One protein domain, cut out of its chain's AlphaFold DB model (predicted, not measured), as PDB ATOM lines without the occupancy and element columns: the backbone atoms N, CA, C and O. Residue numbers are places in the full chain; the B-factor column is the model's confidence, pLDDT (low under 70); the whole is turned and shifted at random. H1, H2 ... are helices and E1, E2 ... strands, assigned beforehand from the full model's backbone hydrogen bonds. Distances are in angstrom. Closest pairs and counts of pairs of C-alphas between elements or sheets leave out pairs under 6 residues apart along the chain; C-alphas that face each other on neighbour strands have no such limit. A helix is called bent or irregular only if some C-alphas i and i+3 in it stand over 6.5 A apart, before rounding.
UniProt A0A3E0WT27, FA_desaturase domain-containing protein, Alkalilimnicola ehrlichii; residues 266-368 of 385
ATOM      1  N   LEU A 266     292.628  13.924 -51.967       93.88
ATOM      2  CA  LEU A 266     291.184  13.875 -52.212       93.88
ATOM      3  C   LEU A 266     290.641  12.440 -52.170       93.88
ATOM      4  O   LEU A 266     289.464  12.233 -51.885       93.88
ATOM      5  N   THR A 267     291.491  11.445 -52.438       90.69
ATOM      6  CA  THR A 267     291.091  10.034 -52.459       90.69
ATOM      7  C   THR A 267     291.116   9.399 -51.074       90.69
ATOM      8  O   THR A 267     290.243   8.590 -50.766       90.69
ATOM      9  N   HIS A 268     292.109   9.738 -50.248       92.44
ATOM     10  CA  HIS A 268     292.361   9.041 -48.988       92.44
ATOM     11  C   HIS A 268     291.944   9.822 -47.749       92.44
ATOM     12  O   HIS A 268     291.785   9.209 -46.692       92.44
ATOM     13  N   THR A 269     291.685  11.123 -47.889       94.69
ATOM     14  CA  THR A 269     291.124  11.950 -46.822       94.69
ATOM     15  C   THR A 269     289.603  11.824 -46.801       94.69
ATOM     16  O   THR A 269     288.928  12.022 -47.810       94.69
ATOM     17  N   ILE A 270     289.036  11.503 -45.644       95.19
ATOM     18  CA  ILE A 270     287.588  11.334 -45.467       95.19
ATOM     19  C   ILE A 270     286.893  12.667 -45.147       95.19
ATOM     20  O   ILE A 270     287.464  13.552 -44.508       95.19
ATOM     21  N   THR A 271     285.613  12.780 -45.511       96.94
ATOM     22  CA  THR A 271     284.701  13.784 -44.940       96.94
ATOM     23  C   THR A 271     283.679  13.110 -44.026       96.94
ATOM     24  O   THR A 271     282.991  12.178 -44.434       96.94
ATOM     25  N   LEU A 272     283.544  13.596 -42.795       95.38
ATOM     26  CA  LEU A 272     282.604  13.125 -41.779       95.38
ATOM     27  C   LEU A 272     281.618  14.241 -41.406       95.38
ATOM     28  O   LEU A 272     281.896  15.089 -40.567       95.38
ATOM     29  N   LYS A 273     280.429  14.247 -42.004       92.12
ATOM     30  CA  LYS A 273     279.336  15.177 -41.689       92.12
ATOM     31  C   LYS A 273     278.651  14.756 -40.381       92.12
ATOM     32  O   LYS A 273     277.567  14.171 -40.382       92.12
ATOM     33  N   GLU A 274     279.323  14.992 -39.255       81.94
ATOM     34  CA  GLU A 274     278.824  14.637 -37.923       81.94
ATOM     35  C   GLU A 274     277.630  15.514 -37.513       81.94
ATOM     36  O   GLU A 274     277.722  16.739 -37.454       81.94
ATOM     37  N   ALA A 275     276.522  14.872 -37.144       72.38
ATOM     38  CA  ALA A 275     275.386  15.513 -36.495       72.38
ATOM     39  C   ALA A 275     275.159  14.892 -35.104       72.38
ATOM     40  O   ALA A 275     275.327  13.683 -34.930       72.38
ATOM     41  N   PRO A 276     274.765  15.679 -34.082       61.47
ATOM     42  CA  PRO A 276     274.464  17.112 -34.130       61.47
ATOM     43  C   PRO A 276     275.673  18.030 -33.865       61.47
ATOM     44  O   PRO A 276     275.489  19.239 -33.774       61.47
ATOM     45  N   VAL A 277     276.879  17.496 -33.650       64.25
ATOM     46  CA  VAL A 277     278.052  18.306 -33.281       64.25
ATOM     47  C   VAL A 277     279.229  17.961 -34.178       64.25
ATOM     48  O   VAL A 277     279.875  16.950 -33.962       64.25
ATOM     49  N   ASN A 278     279.538  18.855 -35.112       80.56
ATOM     50  CA  ASN A 278     280.816  18.906 -35.811       80.56
ATOM     51  C   ASN A 278     281.591  20.124 -35.277       80.56
ATOM     52  O   ASN A 278     281.475  21.231 -35.807       80.56
ATOM     53  N   PHE A 279     282.257  19.972 -34.126       89.50
ATOM     54  CA  PHE A 279     282.878  21.110 -33.441       89.50
ATOM     55  C   PHE A 279     284.003  21.694 -34.305       89.50
ATOM     56  O   PHE A 279     284.886  20.964 -34.740       89.50
ATOM     57  N   LEU A 280     283.932  23.004 -34.571       93.62
ATOM     58  CA  LEU A 280     284.813  23.714 -35.510       93.62
ATOM     59  C   LEU A 280     284.892  23.061 -36.901       93.62
ATOM     60  O   LEU A 280     285.925  23.134 -37.548       93.62
ATOM     61  N   ASN A 281     283.815  22.414 -37.359       94.38
ATOM     62  CA  ASN A 281     283.734  21.787 -38.681       94.38
ATOM     63  C   ASN A 281     284.870  20.792 -39.017       94.38
ATOM     64  O   ASN A 281     285.094  20.511 -40.192       94.38
ATOM     65  N   GLU A 282     285.520  20.190 -38.015       92.19
ATOM     66  CA  GLU A 282     286.601  19.197 -38.175       92.19
ATOM     67  C   GLU A 282     286.260  18.023 -39.098       92.19
ATOM     68  O   GLU A 282     287.121  17.445 -39.754       92.19
ATOM     69  N   GLY A 283     284.982  17.669 -39.181       94.06
ATOM     70  CA  GLY A 283     284.475  16.663 -40.101       94.06
ATOM     71  C   GLY A 283     284.755  16.955 -41.580       94.06
ATOM     72  O   GLY A 283     284.833  16.027 -42.378       94.06
ATOM     73  N   TYR A 284     284.967  18.218 -41.956       95.75
ATOM     74  CA  TYR A 284     285.380  18.632 -43.300       95.75
ATOM     75  C   TYR A 284     286.908  18.590 -43.463       95.75
ATOM     76  O   TYR A 284     287.514  19.493 -44.041       95.75
ATOM     77  N   HIS A 285     287.540  17.532 -42.948       95.38
ATOM     78  CA  HIS A 285     288.997  17.389 -42.902       95.38
ATOM     79  C   HIS A 285     289.650  17.424 -44.288       95.38
ATOM     80  O   HIS A 285     290.714  18.007 -44.466       95.38
ATOM     81  N   LEU A 286     288.978  16.890 -45.311       95.50
ATOM     82  CA  LEU A 286     289.433  17.028 -46.695       95.50
ATOM     83  C   LEU A 286     289.506  18.499 -47.126       95.50
ATOM     84  O   LEU A 286     290.522  18.929 -47.670       95.50
ATOM     85  N   CYS A 287     288.469  19.296 -46.853       96.31
ATOM     86  CA  CYS A 287     288.472  20.729 -47.159       96.31
ATOM     87  C   CYS A 287     289.582  21.460 -46.401       96.31
ATOM     88  O   CYS A 287     290.189  22.381 -46.944       96.31
ATOM     89  N   HIS A 288     289.861  21.023 -45.173       95.12
ATOM     90  CA  HIS A 288     290.978  21.519 -44.386       95.12
ATOM     91  C   HIS A 288     292.333  21.211 -45.048       95.12
ATOM     92  O   HIS A 288     293.137  22.119 -45.202       95.12
ATOM     93  N   HIS A 289     292.569  19.993 -45.537       95.12
ATOM     94  CA  HIS A 289     293.780  19.671 -46.308       95.12
ATOM     95  C   HIS A 289     293.887  20.446 -47.626       95.12
ATOM     96  O   HIS A 289     294.969  20.885 -48.009       95.12
ATOM     97  N   HIS A 290     292.761  20.654 -48.310       96.25
ATOM     98  CA  HIS A 290     292.734  21.435 -49.543       96.25
ATOM     99  C   HIS A 290     293.082  22.912 -49.296       96.25
ATOM    100  O   HIS A 290     293.791  23.535 -50.085       96.25
ATOM    101  N   SER A 291     292.570  23.502 -48.213       95.06
ATOM    102  CA  SER A 291     292.810  24.903 -47.863       95.06
ATOM    103  C   SER A 291     293.025  25.059 -46.350       95.06
ATOM    104  O   SER A 291     292.103  25.449 -45.630       95.06
ATOM    105  N   PRO A 292     294.239  24.778 -45.839       92.25
ATOM    106  CA  PRO A 292     294.494  24.710 -44.394       92.25
ATOM    107  C   PRO A 292     294.350  26.051 -43.671       92.25
ATOM    108  O   PRO A 292     294.048  26.077 -42.480       92.25
ATOM    109  N   GLY A 293     294.521  27.164 -44.392       91.31
ATOM    110  CA  GLY A 293     294.295  28.518 -43.877       91.31
ATOM    111  C   GLY A 293     292.864  29.042 -44.049       91.31
ATOM    112  O   GLY A 293     292.618  30.204 -43.733       91.31
ATOM    113  N   LEU A 294     291.936  28.245 -44.598       94.44
ATOM    114  CA  LEU A 294     290.527  28.623 -44.667       94.44
ATOM    115  C   LEU A 294     289.918  28.546 -43.267       94.44
ATOM    116  O   LEU A 294     290.048  27.534 -42.577       94.44
ATOM    117  N   HIS A 295     289.177  29.581 -42.877       95.12
ATOM    118  CA  HIS A 295     288.470  29.552 -41.608       95.12
ATOM    119  C   HIS A 295     287.412  28.438 -41.620       95.12
ATOM    120  O   HIS A 295     286.586  28.350 -42.529       95.12
ATOM    121  N   TRP A 296     287.390  27.611 -40.578       94.62
ATOM    122  CA  TRP A 296     286.558  26.405 -40.491       94.62
ATOM    123  C   TRP A 296     285.056  26.627 -40.740       94.62
ATOM    124  O   TRP A 296     284.353  25.724 -41.191       94.62
ATOM    125  N   THR A 297     284.521  27.827 -40.485       95.00
ATOM    126  CA  THR A 297     283.112  28.157 -40.797       95.00
ATOM    127  C   THR A 297     282.792  28.079 -42.289       95.00
ATOM    128  O   THR A 297     281.633  27.907 -42.644       95.00
ATOM    129  N   GLU A 298     283.798  28.224 -43.148       96.62
ATOM    130  CA  GLU A 298     283.673  28.279 -44.608       96.62
ATOM    131  C   GLU A 298     283.903  26.901 -45.258       96.62
ATOM    132  O   GLU A 298     283.650  26.726 -46.451       96.62
ATOM    133  N   SER A 299     284.333  25.892 -44.490       96.12
ATOM    134  CA  SER A 299     284.576  24.532 -44.992       96.12
ATOM    135  C   SER A 299     283.355  23.879 -45.661       96.12
ATOM    136  O   SER A 299     283.554  23.247 -46.698       96.12
ATOM    137  N   PRO A 300     282.105  24.032 -45.165       95.69
ATOM    138  CA  PRO A 300     280.934  23.487 -45.853       95.69
ATOM    139  C   PRO A 300     280.714  24.085 -47.247       95.69
ATOM    140  O   PRO A 300     280.345  23.369 -48.169       95.69
ATOM    141  N   GLU A 301     280.967  25.383 -47.420       97.50
ATOM    142  CA  GLU A 301     280.848  26.032 -48.728       97.50
ATOM    143  C   GLU A 301     281.975  25.578 -49.667       97.50
ATOM    144  O   GLU A 301     281.729  25.279 -50.834       97.50
ATOM    145  N   LEU A 302     283.206  25.451 -49.152       97.62
ATOM    146  CA  LEU A 302     284.316  24.890 -49.923       97.62
ATOM    147  C   LEU A 302     284.020  23.452 -50.372       97.62
ATOM    148  O   LEU A 302     284.306  23.119 -51.517       97.62
ATOM    149  N   PHE A 303     283.428  22.622 -49.511       97.50
ATOM    150  CA  PHE A 303     283.026  21.258 -49.864       97.50
ATOM    151  C   PHE A 303     282.104  21.235 -51.088       97.50
ATOM    152  O   PHE A 303     282.309  20.434 -51.995       97.50
ATOM    153  N   GLU A 304     281.122  22.138 -51.141       97.56
ATOM    154  CA  GLU A 304     280.210  22.237 -52.283       97.56
ATOM    155  C   GLU A 304     280.911  22.730 -53.553       97.56
ATOM    156  O   GLU A 304     280.643  22.209 -54.633       97.56
ATOM    157  N   ARG A 305     281.859  23.669 -53.437       98.00
ATOM    158  CA  ARG A 305     282.669  24.127 -54.582       98.00
ATOM    159  C   ARG A 305     283.586  23.037 -55.144       98.00
ATOM    160  O   ARG A 305     283.837  23.034 -56.340       98.00
ATOM    161  N   LEU A 306     284.069  22.125 -54.298       97.31
ATOM    162  CA  LEU A 306     284.947  21.014 -54.690       97.31
ATOM    163  C   LEU A 306     284.182  19.763 -55.144       97.31
ATOM    164  O   LEU A 306     284.801  18.735 -55.399       97.31
ATOM    165  N   ARG A 307     282.848  19.807 -55.227       96.81
ATOM    166  CA  ARG A 307     281.996  18.635 -55.484       96.81
ATOM    167  C   ARG A 307     282.431  17.814 -56.702       96.81
ATOM    168  O   ARG A 307     282.454  16.588 -56.612       96.81
ATOM    169  N   ASP A 308     282.782  18.465 -57.807       97.38
ATOM    170  CA  ASP A 308     283.180  17.771 -59.037       97.38
ATOM    171  C   ASP A 308     284.548  17.087 -58.892       97.38
ATOM    172  O   ASP A 308     284.691  15.917 -59.253       97.38
ATOM    173  N   ASP A 309     285.519  17.754 -58.265       96.06
ATOM    174  CA  ASP A 309     286.839  17.180 -57.971       96.06
ATOM    175  C   ASP A 309     286.732  16.007 -56.987       96.06
ATOM    176  O   ASP A 309     287.340  14.953 -57.174       96.06
ATOM    177  N   LEU A 310     285.907  16.164 -55.949       95.94
ATOM    178  CA  LEU A 310     285.614  15.142 -54.946       95.94
ATOM    179  C   LEU A 310     284.967  13.896 -55.551       95.94
ATOM    180  O   LEU A 310     285.274  12.775 -55.131       95.94
ATOM    181  N   LYS A 311     284.076  14.102 -56.523       96.19
ATOM    182  CA  LYS A 311     283.433  13.045 -57.297       96.19
ATOM    183  C   LYS A 311     284.435  12.340 -58.210       96.19
ATOM    184  O   LYS A 311     284.500  11.115 -58.190       96.19
ATOM    185  N   ALA A 312     285.259  13.084 -58.950       94.44
ATOM    186  CA  ALA A 312     286.308  12.516 -59.805       94.44
ATOM    187  C   ALA A 312     287.361  11.722 -59.000       94.44
ATOM    188  O   ALA A 312     287.867  10.680 -59.436       94.44
ATOM    189  N   ALA A 313     287.658  12.180 -57.784       93.62
ATOM    190  CA  ALA A 313     288.557  11.509 -56.855       93.62
ATOM    191  C   ALA A 313     287.938  10.277 -56.169       93.62
ATOM    192  O   ALA A 313     288.668   9.539 -55.509       93.62
ATOM    193  N   ASP A 314     286.628  10.034 -56.311       94.38
ATOM    194  CA  ASP A 314     285.908   9.005 -55.547       94.38
ATOM    195  C   ASP A 314     286.202   9.122 -54.035       94.38
ATOM    196  O   ASP A 314     286.651   8.189 -53.354       94.38
ATOM    197  N   SER A 315     286.042  10.349 -53.532       95.75
ATOM    198  CA  SER A 315     286.259  10.685 -52.124       95.75
ATOM    199  C   SER A 315     285.184  10.054 -51.230       95.75
ATOM    200  O   SER A 315     284.035   9.862 -51.632       95.75
ATOM    201  N   MET A 316     285.537   9.742 -49.983       97.06
ATOM    202  CA  MET A 316     284.656   8.998 -49.077       97.06
ATOM    203  C   MET A 316     283.919   9.937 -48.109       97.06
ATOM    204  O   MET A 316     284.552  10.634 -47.309       97.06
ATOM    205  N   VAL A 317     282.578   9.939 -48.152       97.56
ATOM    206  CA  VAL A 317     281.724  10.866 -47.381       97.56
ATOM    207  C   VAL A 317     280.757  10.139 -46.430       97.56
ATOM    208  O   VAL A 317     279.870   9.388 -46.828       97.56
ATOM    209  N   PHE A 318     280.986  10.379 -45.142       97.25
ATOM    210  CA  PHE A 318     280.291   9.971 -43.918       97.25
ATOM    211  C   PHE A 318     279.121  10.863 -43.487       97.25
ATOM    212  O   PHE A 318     279.406  11.996 -43.125       97.25
ATOM    213  N   ARG A 319     277.867  10.398 -43.383       94.62
ATOM    214  CA  ARG A 319     276.766  11.149 -42.740       94.62
ATOM    215  C   ARG A 319     276.487  10.655 -41.308       94.62
ATOM    216  O   ARG A 319     276.524   9.451 -41.034       94.62
ATOM    217  N   ASP A 320     276.197  11.569 -40.378       92.06
ATOM    218  CA  ASP A 320     275.841  11.280 -38.975       92.06
ATOM    219  C   ASP A 320     276.872  10.407 -38.242       92.06
ATOM    220  O   ASP A 320     276.527   9.423 -37.568       92.06
ATOM    221  N   LEU A 321     278.156  10.704 -38.436       90.19
ATOM    222  CA  LEU A 321     279.237   9.874 -37.928       90.19
ATOM    223  C   LEU A 321     280.442  10.722 -37.528       90.19
ATOM    224  O   LEU A 321     280.978  11.445 -38.355       90.19
ATOM    225  N   GLY A 322     280.855  10.612 -36.267       89.56
ATOM    226  CA  GLY A 322     282.092  11.205 -35.761       89.56
ATOM    227  C   GLY A 322     283.262  10.221 -35.805       89.56
ATOM    228  O   GLY A 322     283.070   9.007 -35.919       89.56
ATOM    229  N   VAL A 323     284.474  10.748 -35.642       91.62
ATOM    230  CA  VAL A 323     285.751  10.014 -35.724       91.62
ATOM    231  C   VAL A 323     285.783   8.741 -34.871       91.62
ATOM    232  O   VAL A 323     286.074   7.659 -35.379       91.62
ATOM    233  N   THR A 324     285.442   8.830 -33.580       90.12
ATOM    234  CA  THR A 324     285.511   7.677 -32.666       90.12
ATOM    235  C   THR A 324     284.543   6.567 -33.075       90.12
ATOM    236  O   THR A 324     284.908   5.395 -33.089       90.12
ATOM    237  N   ASN A 325     283.317   6.926 -33.462       91.50
ATOM    238  CA  ASN A 325     282.325   5.952 -33.914       91.50
ATOM    239  C   ASN A 325     282.733   5.331 -35.253       91.50
ATOM    240  O   ASN A 325     282.550   4.132 -35.446       91.50
ATOM    241  N   PHE A 326     283.315   6.121 -36.158       95.25
ATOM    242  CA  PHE A 326     283.854   5.609 -37.412       95.25
ATOM    243  C   PHE A 326     284.946   4.564 -37.159       95.25
ATOM    244  O   PHE A 326     284.865   3.465 -37.699       95.25
ATOM    245  N   PHE A 327     285.908   4.858 -36.275       96.81
ATOM    246  CA  PHE A 327     286.960   3.916 -35.881       96.81
ATOM    247  C   PHE A 327     286.392   2.604 -35.330       96.81
ATOM    248  O   PHE A 327     286.803   1.518 -35.741       96.81
ATOM    249  N   LEU A 328     285.414   2.694 -34.424       96.06
ATOM    250  CA  LEU A 328     284.765   1.516 -33.854       96.06
ATOM    251  C   LEU A 328     284.068   0.679 -34.934       96.06
ATOM    252  O   LEU A 328     284.208  -0.541 -34.948       96.06
ATOM    253  N   LEU A 329     283.340   1.312 -35.858       97.94
ATOM    254  CA  LEU A 329     282.609   0.599 -36.905       97.94
ATOM    255  C   LEU A 329     283.528   0.030 -37.996       97.94
ATOM    256  O   LEU A 329     283.282  -1.087 -38.444       97.94
ATOM    257  N   LEU A 330     284.567   0.754 -38.422       98.25
ATOM    258  CA  LEU A 330     285.477   0.322 -39.489       98.25
ATOM    259  C   LEU A 330     286.506  -0.691 -38.979       98.25
ATOM    260  O   LEU A 330     286.614  -1.790 -39.521       98.25
ATOM    261  N   THR A 331     287.248  -0.318 -37.939       98.19
ATOM    262  CA  THR A 331     288.474  -1.008 -37.523       98.19
ATOM    263  C   THR A 331     288.207  -2.088 -36.482       98.19
ATOM    264  O   THR A 331     288.782  -3.172 -36.555       98.19
ATOM    265  N   VAL A 332     287.345  -1.799 -35.497       97.81
ATOM    266  CA  VAL A 332     287.131  -2.685 -34.337       97.81
ATOM    267  C   VAL A 332     286.056  -3.729 -34.628       97.81
ATOM    268  O   VAL A 332     286.323  -4.925 -34.581       97.81
ATOM    269  N   PHE A 333     284.840  -3.286 -34.944       98.12
ATOM    270  CA  PHE A 333     283.688  -4.166 -35.143       98.12
ATOM    271  C   PHE A 333     283.528  -4.638 -36.586       98.12
ATOM    272  O   PHE A 333     282.770  -5.574 -36.830       98.12
ATOM    273  N   ARG A 334     284.204  -3.987 -37.546       97.81
ATOM    274  CA  ARG A 334     284.078  -4.271 -38.987       97.81
ATOM    275  C   ARG A 334     282.609  -4.302 -39.440       97.81
ATOM    276  O   ARG A 334     282.191  -5.116 -40.263       97.81
ATOM    277  N   ALA A 335     281.810  -3.398 -38.882       98.19
ATOM    278  CA  ALA A 335     280.372  -3.278 -39.076       98.19
ATOM    279  C   ALA A 335     280.044  -2.551 -40.394       98.19
ATOM    280  O   ALA A 335     279.353  -1.529 -40.411       98.19
ATOM    281  N   PHE A 336     280.536  -3.087 -41.516       98.38
ATOM    282  CA  PHE A 336     280.437  -2.456 -42.838       98.38
ATOM    283  C   PHE A 336     278.997  -2.160 -43.269       98.38
ATOM    284  O   PHE A 336     278.763  -1.139 -43.899       98.38
ATOM    285  N   GLY A 337     278.017  -2.982 -42.878       98.38
ATOM    286  CA  GLY A 337     276.605  -2.702 -43.161       98.38
ATOM    287  C   GLY A 337     276.082  -1.446 -42.449       98.38
ATOM    288  O   GLY A 337     275.269  -0.706 -42.997       98.38
ATOM    289  N   VAL A 338     276.572  -1.137 -41.243       98.00
ATOM    290  CA  VAL A 338     276.226   0.120 -40.554       98.00
ATOM    291  C   VAL A 338     276.871   1.306 -41.272       98.00
ATOM    292  O   VAL A 338     276.208   2.318 -41.493       98.00
ATOM    293  N   LEU A 339     278.140   1.166 -41.675       97.94
ATOM    294  CA  LEU A 339     278.859   2.193 -42.432       97.94
ATOM    295  C   LEU A 339     278.213   2.459 -43.795       97.94
ATOM    296  O   LEU A 339     278.002   3.614 -44.143       97.94
ATOM    297  N   ALA A 340     277.808   1.419 -44.523       98.31
ATOM    298  CA  ALA A 340     277.159   1.539 -45.826       98.31
ATOM    299  C   ALA A 340     275.816   2.289 -45.764       98.31
ATOM    300  O   ALA A 340     275.457   2.984 -46.712       98.31
ATOM    301  N   ARG A 341     275.084   2.225 -44.638       97.75
ATOM    302  CA  ARG A 341     273.881   3.060 -44.429       97.75
ATOM    303  C   ARG A 341     274.199   4.543 -44.250       97.75
ATOM    304  O   ARG A 341     273.348   5.377 -44.529       97.75
ATOM    305  N   LYS A 342     275.398   4.859 -43.762       97.19
ATOM    306  CA  LYS A 342     275.869   6.228 -43.511       97.19
ATOM    307  C   LYS A 342     276.680   6.799 -44.673       97.19
ATOM    308  O   LYS A 342     276.853   8.009 -44.730       97.19
ATOM    309  N   TYR A 343     277.168   5.943 -45.568       98.00
ATOM    310  CA  TYR A 343     277.985   6.319 -46.712       98.00
ATOM    311  C   TYR A 343     277.153   7.016 -47.798       98.00
ATOM    312  O   TYR A 343     276.152   6.469 -48.283       98.00
ATOM    313  N   GLU A 344     277.589   8.215 -48.176       96.94
ATOM    314  CA  GLU A 344     277.095   8.999 -49.305       96.94
ATOM    315  C   GLU A 344     277.993   8.772 -50.527       96.94
ATOM    316  O   GLU A 344     279.052   9.396 -50.618       96.94
ATOM    317  N   PRO A 345     277.606   7.894 -51.465       96.75
ATOM    318  CA  PRO A 345     278.354   7.743 -52.700       96.75
ATOM    319  C   PRO A 345     278.055   8.910 -53.653       96.75
ATOM    320  O   PRO A 345     276.980   9.517 -53.600       96.75
ATOM    321  N   TRP A 346     279.000   9.202 -54.543       95.88
ATOM    322  CA  TRP A 346     278.836  10.220 -55.589       95.88
ATOM    323  C   TRP A 346     277.968   9.753 -56.757       95.88
ATOM    324  O   TRP A 346     277.358  10.577 -57.438       95.88
ATOM    325  N   GLU A 347     277.908   8.439 -56.956       94.12
ATOM    326  CA  GLU A 347     277.059   7.757 -57.927       94.12
ATOM    327  C   GLU A 347     276.112   6.789 -57.207       94.12
ATOM    328  O   GLU A 347     276.419   6.336 -56.099       94.12
ATOM    329  N   PRO A 348     274.950   6.454 -57.790       96.00
ATOM    330  CA  PRO A 348     274.057   5.460 -57.211       96.00
ATOM    331  C   PRO A 348     274.778   4.126 -56.957       96.00
ATOM    332  O   PRO A 348     275.360   3.543 -57.864       96.00
ATOM    333  N   MET A 349     274.712   3.642 -55.714       97.38
ATOM    334  CA  MET A 349     275.225   2.335 -55.296       97.38
ATOM    335  C   MET A 349     274.188   1.633 -54.421       97.38
ATOM    336  O   MET A 349     273.618   2.239 -53.502       97.38
ATOM    337  N   THR A 350     273.988   0.344 -54.666       98.19
ATOM    338  CA  THR A 350     273.270  -0.583 -53.785       98.19
ATOM    339  C   THR A 350     273.983  -0.731 -52.439       98.19
ATOM    340  O   THR A 350     275.122  -0.294 -52.241       98.19
ATOM    341  N   HIS A 351     273.311  -1.337 -51.460       98.06
ATOM    342  CA  HIS A 351     273.894  -1.523 -50.134       98.06
ATOM    343  C   HIS A 351     275.142  -2.422 -50.176       98.06
ATOM    344  O   HIS A 351     276.144  -2.138 -49.519       98.06
ATOM    345  N   GLU A 352     275.087  -3.474 -50.983       98.31
ATOM    346  CA  GLU A 352     276.147  -4.452 -51.194       98.31
ATOM    347  C   GLU A 352     277.350  -3.819 -51.903       98.31
ATOM    348  O   GLU A 352     278.486  -4.010 -51.459       98.31
ATOM    349  N   GLU A 353     277.108  -2.993 -52.926       98.19
ATOM    350  CA  GLU A 353     278.156  -2.228 -53.614       98.19
ATOM    351  C   GLU A 353     278.855  -1.259 -52.660       98.19
ATOM    352  O   GLU A 353     280.084  -1.231 -52.616       98.19
ATOM    353  N   LYS A 354     278.107  -0.544 -51.808       98.50
ATOM    354  CA  LYS A 354     278.700   0.314 -50.768       98.50
ATOM    355  C   LYS A 354     279.597  -0.475 -49.814       98.50
ATOM    356  O   LYS A 354     280.674  -0.006 -49.454       98.50
ATOM    357  N   ILE A 355     279.176  -1.666 -49.381       98.62
ATOM    358  CA  ILE A 355     279.989  -2.524 -48.502       98.62
ATOM    359  C   ILE A 355     281.281  -2.948 -49.208       98.62
ATOM    360  O   ILE A 355     282.353  -2.883 -48.600       98.62
ATOM    361  N   ALA A 356     281.183  -3.407 -50.457       98.00
ATOM    362  CA  ALA A 356     282.335  -3.829 -51.246       98.00
ATOM    363  C   ALA A 356     283.309  -2.663 -51.470       98.00
ATOM    364  O   ALA A 356     284.510  -2.811 -51.241       98.00
ATOM    365  N   HIS A 357     282.779  -1.488 -51.810       97.50
ATOM    366  CA  HIS A 357     283.551  -0.273 -52.032       97.50
ATOM    367  C   HIS A 357     284.293   0.175 -50.770       97.50
ATOM    368  O   HIS A 357     285.513   0.299 -50.803       97.50
ATOM    369  N   ILE A 358     283.619   0.275 -49.617       98.00
ATOM    370  CA  ILE A 358     284.274   0.610 -48.338       98.00
ATOM    371  C   ILE A 358     285.403  -0.380 -48.015       98.00
ATOM    372  O   ILE A 358     286.489   0.034 -47.607       98.00
ATOM    373  N   LYS A 359     285.166  -1.687 -48.195       98.00
ATOM    374  CA  LYS A 359     286.176  -2.727 -47.934       98.00
ATOM    375  C   LYS A 359     287.388  -2.597 -48.848       98.00
ATOM    376  O   LYS A 359     288.502  -2.758 -48.358       98.00
ATOM    377  N   LEU A 360     287.175  -2.340 -50.139       96.50
ATOM    378  CA  LEU A 360     288.249  -2.154 -51.112       96.50
ATOM    379  C   LEU A 360     289.059  -0.901 -50.784       96.50
ATOM    380  O   LEU A 360     290.279  -0.972 -50.677       96.50
ATOM    381  N   ARG A 361     288.387   0.234 -50.571       95.88
ATOM    382  CA  ARG A 361     289.055   1.517 -50.324       95.88
ATOM    383  C   ARG A 361     289.857   1.490 -49.016       95.88
ATOM    384  O   ARG A 361     290.912   2.104 -48.959       95.88
ATOM    385  N   ALA A 362     289.423   0.750 -47.990       97.06
ATOM    386  CA  ALA A 362     290.138   0.623 -46.710       97.06
ATOM    387  C   ALA A 362     291.424  -0.232 -46.777       97.06
ATOM    388  O   ALA A 362     292.131  -0.365 -45.775       97.06
ATOM    389  N   LYS A 363     291.723  -0.858 -47.922       96.50
ATOM    390  CA  LYS A 363     292.962  -1.620 -48.119       96.50
ATOM    391  C   LYS A 363     294.187  -0.702 -48.237       96.50
ATOM    392  O   LYS A 363     294.037   0.473 -48.575       96.50
ATOM    393  N   PRO A 364     295.404  -1.243 -48.020       94.69
ATOM    394  CA  PRO A 364     296.637  -0.500 -48.249       94.69
ATOM    395  C   PRO A 364     296.733   0.041 -49.679       94.69
ATOM    396  O   PRO A 364     296.227  -0.572 -50.627       94.69
ATOM    397  N   ALA A 365     297.464   1.142 -49.844       90.94
ATOM    398  CA  ALA A 365     297.819   1.687 -51.149       90.94
ATOM    399  C   ALA A 365     298.476   0.620 -52.041       90.94
ATOM    400  O   ALA A 365     299.325  -0.146 -51.585       90.94
ATOM    401  N   GLY A 366     298.106   0.603 -53.324       84.75
ATOM    402  CA  GLY A 366     298.571  -0.400 -54.290       84.75
ATOM    403  C   GLY A 366     297.772  -1.709 -54.295       84.75
ATOM    404  O   GLY A 366     298.113  -2.606 -55.057       84.75
ATOM    405  N   THR A 367     296.715  -1.824 -53.483       81.75
ATOM    406  CA  THR A 367     295.741  -2.925 -53.582       81.75
ATOM    407  C   THR A 367     294.669  -2.575 -54.615       81.75
ATOM    408  O   THR A 367     294.045  -1.520 -54.494       81.75
ATOM    409  N   PHE A 368     294.420  -3.457 -55.583       77.94
ATOM    410  CA  PHE A 368     293.381  -3.307 -56.614       77.94
ATOM    411  C   PHE A 368     292.316  -4.403 -56.475       77.94
ATOM    412  O   PHE A 368     292.506  -5.355 -55.717       77.94
TER     413      PHE A 368
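What this domain is: This is residues 266 to 368 of the 385 residues of the protein "FA_desaturase domain-containing protein" of Alkalilimnicola ehrlichii (UniProt A0A3E0WT27). A small ribbon of two parallel strands, E1 and E2, runs through the middle between two groups of helices: H1 and H2 on the E1 side, H4, H5 and H6 on the E2 side. H3 follows H2 and leads back to E2. The printed part has 103 residues, in the order E1 H1 H2 H3 E2 H4 H5 H6, and is mostly helix. It is compact, with a radius of gyration of the C-alphas of 13.5 A and spans of 36 by 28 by 25 A.

Where its parts are: Find C-alpha 271 at (284.701, 13.784, -44.940), where E1, residues 271 to 273, begins; E2 is residues 317 to 319. H1, residues 279 to 290, runs 18.9 A, and H2, residues 296 to 305, 14.8 A. Both are irregular: C-alphas 280 and 283 are 8.4 A apart, C-alphas 297 and 300 7.2 A. H3 is residues 307 to 312, H4 323 to 332 and H5 336 to 342. H6, residues 351 to 361, runs 15.5 A to C-alpha 361 at (289.055, 1.517, -50.324).

How they stand to each other: Look first at N 273 and O 318, 2.7 A apart, within hydrogen-bond range across the parallel pair E1 and E2. With H1, H2 and H3 between them, these strands form a strand-helix-strand unit, two parallel neighbours joined through helices. The closest C-alphas of E1 and H1, Leu 272 and Gly 283, are 4.3 A apart. H1 touches H2 at a steep tilt of 49 degrees, closest at C-alphas 281 and 296, 5.7 A. H2 and H3 meet only through their link. Residues 317 to 318 of E2 also pair antiparallel with residues 343 to 344, a stretch too short to be named. H4 and H5 touch as a helical hairpin, at a shallow tilt of 26 degrees, closest at C-alphas 330 and 336, 6.7 A. H5 touches H6 about perpendicular, at 73 degrees, closest at C-alphas 340 and 354, 5.3 A. In H3, H4 and H6 every O i to N i+4 pair is within hydrogen-bond range; H2 has 4 of 6, H5 2 of 3, and H1 3 of 8, beside 7 of 9 O i to N i+3 pairs.

The domain as a whole: The two farthest C-alphas, Gly 293 and Glu 352, are 38.3 A apart. The printed part has no cut, and no link is long. Look at residues 276 to 277 for pLDDT under 70.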